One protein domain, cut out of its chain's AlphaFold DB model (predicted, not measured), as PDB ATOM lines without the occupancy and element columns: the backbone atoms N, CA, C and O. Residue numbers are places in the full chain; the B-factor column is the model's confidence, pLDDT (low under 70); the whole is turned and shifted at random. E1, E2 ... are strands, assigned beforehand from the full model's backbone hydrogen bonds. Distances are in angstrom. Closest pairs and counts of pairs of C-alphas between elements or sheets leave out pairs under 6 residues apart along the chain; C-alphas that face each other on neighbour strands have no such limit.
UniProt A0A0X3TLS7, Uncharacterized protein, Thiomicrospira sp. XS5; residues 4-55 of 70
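AT A GLANCE: This is residues 4 to 55 of the 70 residues of an uncharacterized protein of Thiomicrospira sp. XS5 (UniProt A0A0X3TLS7). A single sheet of six strands, joined by hairpins in the order of the chain, curls like part of a barrel but stays open: its edge strands E1 and E6 do not meet. The long bent strand E3 and its neighbour E4 make the middle of the curl, the small hairpin E1 and E2 is at one side of it, and E5 and E6 are at the other. The printed part has 52 residues, with no named helix and with strands E1 to E6 following one another along the chain, antiparallel throughout; the class is all strand. It is compact, with a radius of gyration of the C-alphas of 11.0 A, and rounded, spanning 29 by 21 by 20 A.

HOW THE PARTS SIT: The sheet is a meander, each strand the antiparallel neighbour of the one before. E1, residues 4 to 6, and E2, residues 9 to 12, form a hairpin at 170 degrees, with N 4 and O 11 at 2.8 A, within hydrogen-bond range. E3, residues 15 to 24, bends by 60 degrees at residue 18. Its pairing is staggered: residues 15 to 18 pair with E2, where N 10 and O 17 are 2.9 A apart, and residues 19 to 24 pair with E4, residues 27 to 32, where N 22 and O 29 are 2.9 A apart. E5, residues 41 to 48, is antiparallel to E4 at 152 degrees, with N 28 and O 44 at 2.8 A. E6, residues 51 to 54, forms a hairpin with E5, with N 45 and O 53 at 2.8 A. The edge strands E1 and E6 are apart, and E3 and E6 are apart too. From edge to edge the strands' lines turn by 86 degrees and the way across the sheet turns by 141 degrees.

IN THESE COORDINATES: E1 begins at C-alpha 4, at (149.982, 94.919, 168.787). E2 measures 10.3 A from first to last C-alpha. E3, the longest strand, measures 26.4 A and ends at C-alpha 24, at (144.747, 113.097, 161.506). E4 measures 16.1 A and E5 21.6 A. E6 measures 10.2 A and ends at C-alpha 54, at (141.652, 99.452, 157.103).

THE WHOLE: The two C-alphas farthest apart, those of Met 36 and Pro 49, are 30.0 A apart. The printed part has no cut. The link from E4 to E5, with 8 residues, is short; the other links between strands are tight, with 2 residues each. The sheet is strongly twisted, with C-alphas up to 7.1 A off its best plane. The mean pLDDT of the printed part is 93.6, and no printed residue is under 70.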
ATOM      1  N   THR A   4     149.686  94.135 167.590       92.19
ATOM      2  CA  THR A   4     149.982  94.919 168.787       92.19
ATOM      3  C   THR A   4     150.641  96.217 168.356       92.19
ATOM      4  O   THR A   4     151.667  96.197 167.681       92.19
ATOM      5  N   PHE A   5     150.054  97.346 168.742       91.25
ATOM      6  CA  PHE A   5     150.617  98.674 168.512       91.25
ATOM      7  C   PHE A   5     151.354  99.121 169.777       91.25
ATOM      8  O   PHE A   5     150.799  99.036 170.874       91.25
ATOM      9  N   ARG A   6     152.598  99.576 169.630       93.56
ATOM     10  CA  ARG A   6     153.454 100.102 170.702       93.56
ATOM     11  C   ARG A   6     153.946 101.486 170.312       93.56
ATOM     12  O   ARG A   6     153.679 101.955 169.210       93.56
ATOM     13  N   ASP A   7     154.665 102.150 171.209       94.00
ATOM     14  CA  ASP A   7     155.346 103.379 170.814       94.00
ATOM     15  C   ASP A   7     156.391 103.062 169.734       94.00
ATOM     16  O   ASP A   7     157.259 102.217 169.932       94.00
ATOM     17  N   SER A   8     156.268 103.720 168.580       95.19
ATOM     18  CA  SER A   8     157.169 103.595 167.423       95.19
ATOM     19  C   SER A   8     157.341 102.183 166.823       95.19
ATOM     20  O   SER A   8     158.204 101.991 165.965       95.19
ATOM     21  N   GLU A   9     156.522 101.199 167.208       96.31
ATOM     22  CA  GLU A   9     156.643  99.800 166.768       96.31
ATOM     23  C   GLU A   9     155.282  99.105 166.619       96.31
ATOM     24  O   GLU A   9     154.358  99.321 167.406       96.31
ATOM     25  N   THR A  10     155.180  98.182 165.662       93.56
ATOM     26  CA  THR A  10     154.074  97.213 165.581       93.56
ATOM     27  C   THR A  10     154.582  95.789 165.668       93.56
ATOM     28  O   THR A  10     155.650  95.491 165.141       93.56
ATOM     29  N   GLU A  11     153.782  94.896 166.248       92.31
ATOM     30  CA  GLU A  11     154.017  93.457 166.181       92.31
ATOM     31  C   GLU A  11     152.830  92.712 165.586       92.31
ATOM     32  O   GLU A  11     151.694  92.871 166.037       92.31
ATOM     33  N   ALA A  12     153.109  91.850 164.614       89.19
ATOM     34  CA  ALA A  12     152.156  90.895 164.072       89.19
ATOM     35  C   ALA A  12     152.866  89.566 163.800       89.19
ATOM     36  O   ALA A  12     153.965  89.545 163.251       89.19
ATOM     37  N   ASN A  13     152.240  88.446 164.175       87.81
ATOM     38  CA  ASN A  13     152.791  87.097 163.981       87.81
ATOM     39  C   ASN A  13     154.234  86.924 164.521       87.81
ATOM     40  O   ASN A  13     155.038  86.221 163.915       87.81
ATOM     41  N   GLY A  14     154.576  87.589 165.634       88.38
ATOM     42  CA  GLY A  14     155.912  87.550 166.248       88.38
ATOM     43  C   GLY A  14     156.985  88.391 165.543       88.38
ATOM     44  O   GLY A  14     158.142  88.368 165.957       88.38
ATOM     45  N   ILE A  15     156.628  89.135 164.494       90.25
ATOM     46  CA  ILE A  15     157.525  90.062 163.800       90.25
ATOM     47  C   ILE A  15     157.285  91.462 164.352       90.25
ATOM     48  O   ILE A  15     156.158  91.951 164.293       90.25
ATOM     49  N   VAL A  16     158.345  92.097 164.854       94.44
ATOM     50  CA  VAL A  16     158.343  93.496 165.292       94.44
ATOM     51  C   VAL A  16     158.934  94.363 164.184       94.44
ATOM     52  O   VAL A  16     160.029  94.083 163.699       94.44
ATOM     53  N   GLU A  17     158.218  95.411 163.788       94.81
ATOM     54  CA  GLU A  17     158.675  96.393 162.800       94.81
ATOM     55  C   GLU A  17     158.579  97.803 163.392       94.81
ATOM     56  O   GLU A  17     157.530  98.187 163.921       94.81
ATOM     57  N   LYS A  18     159.649  98.601 163.274       97.44
ATOM     58  CA  LYS A  18     159.588 100.042 163.549       97.44
ATOM     59  C   LYS A  18     158.680 100.759 162.574       97.44
ATOM     60  O   LYS A  18     158.783 100.611 161.350       97.44
ATOM     61  N   VAL A  19     157.860 101.637 163.130       97.50
ATOM     62  CA  VAL A  19     156.899 102.437 162.388       97.50
ATOM     63  C   VAL A  19     156.902 103.884 162.865       97.50
ATOM     64  O   VAL A  19     157.362 104.219 163.954       97.50
ATOM     65  N   ARG A  20     156.336 104.757 162.041       97.69
ATOM     66  CA  ARG A  20     155.951 106.109 162.420       97.69
ATOM     67  C   ARG A  20     154.435 106.212 162.421       97.69
ATOM     68  O   ARG A  20     153.799 105.838 161.438       97.69
ATOM     69  N   TYR A  21     153.891 106.770 163.493       96.56
ATOM     70  CA  TYR A  21     152.475 107.090 163.598       96.56
ATOM     71  C   TYR A  21     152.227 108.559 163.273       96.56
ATOM     72  O   TYR A  21     152.930 109.441 163.766       96.56
ATOM     73  N   GLU A  22     151.194 108.825 162.484       96.75
ATOM     74  CA  GLU A  22     150.648 110.165 162.292       96.75
ATOM     75  C   GLU A  22     149.133 110.119 162.478       96.75
ATOM     76  O   GLU A  22     148.445 109.318 161.847       96.75
ATOM     77  N   VAL A  23     148.606 110.970 163.356       95.00
ATOM     78  CA  VAL A  23     147.172 111.035 163.653       95.00
ATOM     79  C   VAL A  23     146.581 112.270 162.981       95.00
ATOM     80  O   VAL A  23     147.053 113.385 163.192       95.00
ATOM     81  N   ARG A  24     145.534 112.063 162.184       93.62
ATOM     82  CA  ARG A  24     144.747 113.097 161.506       93.62
ATOM     83  C   ARG A  24     143.269 112.851 161.776       93.62
ATOM     84  O   ARG A  24     142.660 111.992 161.143       93.62
ATOM     85  N   ASP A  25     142.697 113.583 162.724       93.69
ATOM     86  CA  ASP A  25     141.318 113.401 163.188       93.69
ATOM     87  C   ASP A  25     141.018 111.942 163.581       93.69
ATOM     88  O   ASP A  25     141.453 111.463 164.626       93.69
ATOM     89  N   LYS A  26     140.274 111.222 162.732       94.38
ATOM     90  CA  LYS A  26     139.897 109.814 162.919       94.38
ATOM     91  C   LYS A  26     140.804 108.850 162.162       94.38
ATOM     92  O   LYS A  26     140.604 107.644 162.250       94.38
ATOM     93  N   THR A  27     141.765 109.350 161.402       94.69
ATOM     94  CA  THR A  27     142.672 108.541 160.596       94.69
ATOM     95  C   THR A  27     144.041 108.479 161.255       94.69
ATOM     96  O   THR A  27     144.632 109.499 161.592       94.69
ATOM     97  N   VAL A  28     144.569 107.271 161.406       94.81
ATOM     98  CA  VAL A  28     145.941 107.006 161.830       94.81
ATOM     99  C   VAL A  28     146.698 106.436 160.639       94.81
ATOM    100  O   VAL A  28     146.288 105.436 160.045       94.81
ATOM    101  N   LEU A  29     147.793 107.095 160.277       95.94
ATOM    102  CA  LEU A  29     148.746 106.638 159.278       95.94
ATOM    103  C   LEU A  29     149.876 105.907 159.994       95.94
ATOM    104  O   LEU A  29     150.472 106.446 160.925       95.94
ATOM    105  N   VAL A  30     150.162 104.689 159.550       95.69
ATOM    106  CA  VAL A  30     151.253 103.864 160.072       95.69
ATOM    107  C   VAL A  30     152.243 103.636 158.946       95.69
ATOM    108  O   VAL A  30     151.976 102.851 158.039       95.69
ATOM    109  N   THR A  31     153.365 104.348 158.979       96.88
ATOM    110  CA  THR A  31     154.432 104.219 157.980       96.88
ATOM    111  C   THR A  31     155.513 103.286 158.496       96.88
ATOM    112  O   THR A  31     156.135 103.566 159.517       96.88
ATOM    113  N   TYR A  32     155.779 102.206 157.772       95.69
ATOM    114  CA  TYR A  32     156.779 101.208 158.137       95.69
ATOM    115  C   TYR A  32     158.182 101.682 157.754       95.69
ATOM    116  O   TYR A  32     158.442 102.036 156.600       95.69
ATOM    117  N   LEU A  33     159.093 101.715 158.725       96.69
ATOM    118  CA  LEU A  33     160.449 102.253 158.565       96.69
ATOM    119  C   LEU A  33     161.496 101.157 158.319       96.69
ATOM    120  O   LEU A  33     162.556 101.422 157.740       96.69
ATOM    121  N   GLU A  34     161.189  99.926 158.714       92.38
ATOM    122  CA  GLU A  34     162.015  98.735 158.527       92.38
ATOM    123  C   GLU A  34     161.150  97.503 158.226       92.38
ATOM    124  O   GLU A  34     159.928  97.608 158.139       92.38
ATOM    125  N   GLY A  35     161.795  96.350 158.034       86.88
ATOM    126  CA  GLY A  35     161.108  95.088 157.769       86.88
ATOM    127  C   GLY A  35     160.642  94.925 156.322       86.88
ATOM    128  O   GLY A  35     161.111  95.614 155.410       86.88
ATOM    129  N   MET A  36     159.747  93.963 156.103       85.62
ATOM    130  CA  MET A  36     159.273  93.603 154.761       85.62
ATOM    131  C   MET A  36     158.329  94.662 154.192       85.62
ATOM    132  O   MET A  36     158.269  94.843 152.978       85.62
ATOM    133  N   ALA A  37     157.621  95.382 155.064       88.88
ATOM    134  CA  ALA A  37     156.686  96.433 154.682       88.88
ATOM    135  C   ALA A  37     157.342  97.823 154.558       88.88
ATOM    136  O   ALA A  37     156.637  98.817 154.384       88.88
ATOM    137  N   LYS A  38     158.676  97.934 154.644       94.94
ATOM    138  CA  LYS A  38     159.388  99.222 154.638       94.94
ATOM    139  C   LYS A  38     158.951 100.139 153.487       94.94
ATOM    140  O   LYS A  38     158.984  99.765 152.318       94.94
ATOM    141  N   GLY A  39     158.617 101.383 153.829       95.06
ATOM    142  CA  GLY A  39     158.155 102.412 152.895       95.06
ATOM    143  C   GLY A  39     156.649 102.373 152.620       95.06
ATOM    144  O   GLY A  39     156.112 103.328 152.059       95.06
ATOM    145  N   MET A  40     155.942 101.323 153.046       94.50
ATOM    146  CA  MET A  40     154.486 101.265 152.967       94.50
ATOM    147  C   MET A  40     153.851 102.099 154.081       94.50
ATOM    148  O   MET A  40     154.386 102.213 155.183       94.50
ATOM    149  N   THR A  41     152.680 102.670 153.794       95.75
ATOM    150  CA  THR A  41     151.851 103.354 154.791       95.75
ATOM    151  C   THR A  41     150.471 102.718 154.840       95.75
ATOM    152  O   THR A  41     149.752 102.697 153.840       95.75
ATOM    153  N   MET A  42     150.098 102.202 156.008       93.44
ATOM    154  CA  MET A  42     148.756 101.699 156.270       93.44
ATOM    155  C   MET A  42     147.858 102.791 156.845       93.44
ATOM    156  O   MET A  42     148.264 103.559 157.713       93.44
ATOM    157  N   HIS A  43     146.613 102.818 156.371       95.44
ATOM    158  CA  HIS A  43     145.577 103.736 156.825       95.44
ATOM    159  C   HIS A  43     144.615 103.006 157.760       95.44
ATOM    160  O   HIS A  43     144.028 101.988 157.383       95.44
ATOM    161  N   TYR A  44     144.422 103.556 158.953       95.00
ATOM    162  CA  TYR A  44     143.468 103.076 159.945       95.00
ATOM    163  C   TYR A  44     142.461 104.183 160.218       95.00
ATOM    164  O   TYR A  44     142.826 105.240 160.712       95.00
ATOM    165  N   THR A  45     141.192 103.957 159.904       96.62
ATOM    166  CA  THR A  45     140.117 104.912 160.193       96.62
ATOM    167  C   THR A  45     139.338 104.439 161.406       96.62
ATOM    168  O   THR A  45     138.658 103.418 161.340       96.62
ATOM    169  N   LEU A  46     139.426 105.167 162.513       95.00
ATOM    170  CA  LEU A  46     138.662 104.916 163.729       95.00
ATOM    171  C   LEU A  46     137.174 105.177 163.459       95.00
ATOM    172  O   LEU A  46     136.767 106.295 163.136       95.00
ATOM    173  N   THR A  47     136.357 104.134 163.586       95.50
ATOM    174  CA  THR A  47     134.902 104.193 163.360       95.50
ATOM    175  C   THR A  47     134.098 104.178 164.659       95.50
ATOM    176  O   THR A  47     132.902 104.457 164.640       95.50
ATOM    177  N   GLY A  48     134.751 103.900 165.785       92.00
ATOM    178  CA  GLY A  48     134.162 103.841 167.116       92.00
ATOM    179  C   GLY A  48     135.247 103.759 168.194       92.00
ATOM    180  O   GLY A  48     136.432 103.797 167.861       92.00
ATOM    181  N   PRO A  49     134.867 103.634 169.476       89.62
ATOM    182  CA  PRO A  49     135.824 103.591 170.585       89.62
ATOM    183  C   PRO A  49     136.768 102.380 170.528       89.62
ATOM    184  O   PRO A  49     137.909 102.480 170.966       89.62
ATOM    185  N   ASP A  50     136.317 101.267 169.939       93.00
ATOM    186  CA  ASP A  50     137.065 100.005 169.879       93.00
ATOM    187  C   ASP A  50     137.122  99.412 168.462       93.00
ATOM    188  O   ASP A  50     137.407  98.224 168.297       93.00
ATOM    189  N   THR A  51     136.819 100.198 167.425       94.62
ATOM    190  CA  THR A  51     136.770  99.713 166.038       94.62
ATOM    191  C   THR A  51     137.529 100.622 165.086       94.62
ATOM    192  O   THR A  51     137.415 101.848 165.139       94.62
ATOM    193  N   ALA A  52     138.264 100.003 164.167       94.50
ATOM    194  CA  ALA A  52     138.947 100.689 163.082       94.50
ATOM    195  C   ALA A  52     138.687  99.975 161.755       94.50
ATOM    196  O   ALA A  52     138.519  98.760 161.717       94.50
ATOM    197  N   VAL A  53     138.677 100.716 160.655       95.44
ATOM    198  CA  VAL A  53     138.612 100.176 159.295       95.44
ATOM    199  C   VAL A  53     139.942 100.425 158.605       95.44
ATOM    200  O   VAL A  53     140.502 101.518 158.686       95.44
ATOM    201  N   THR A  54     140.441  99.402 157.924       92.31
ATOM    202  CA  THR A  54     141.652  99.452 157.103       92.31
ATOM    203  C   THR A  54     141.345  98.947 155.700       92.31
ATOM    204  O   THR A  54     140.297  98.347 155.458       92.31
ATOM    205  N   ASN A  55     142.309  99.084 154.791       86.75
ATOM    206  CA  ASN A  55     142.217  98.500 153.450       86.75
ATOM    207  C   ASN A  55     142.184  96.956 153.463       86.75
ATOM    208  O   ASN A  55     141.845  96.353 152.452       86.75
TER     209      ASN A  55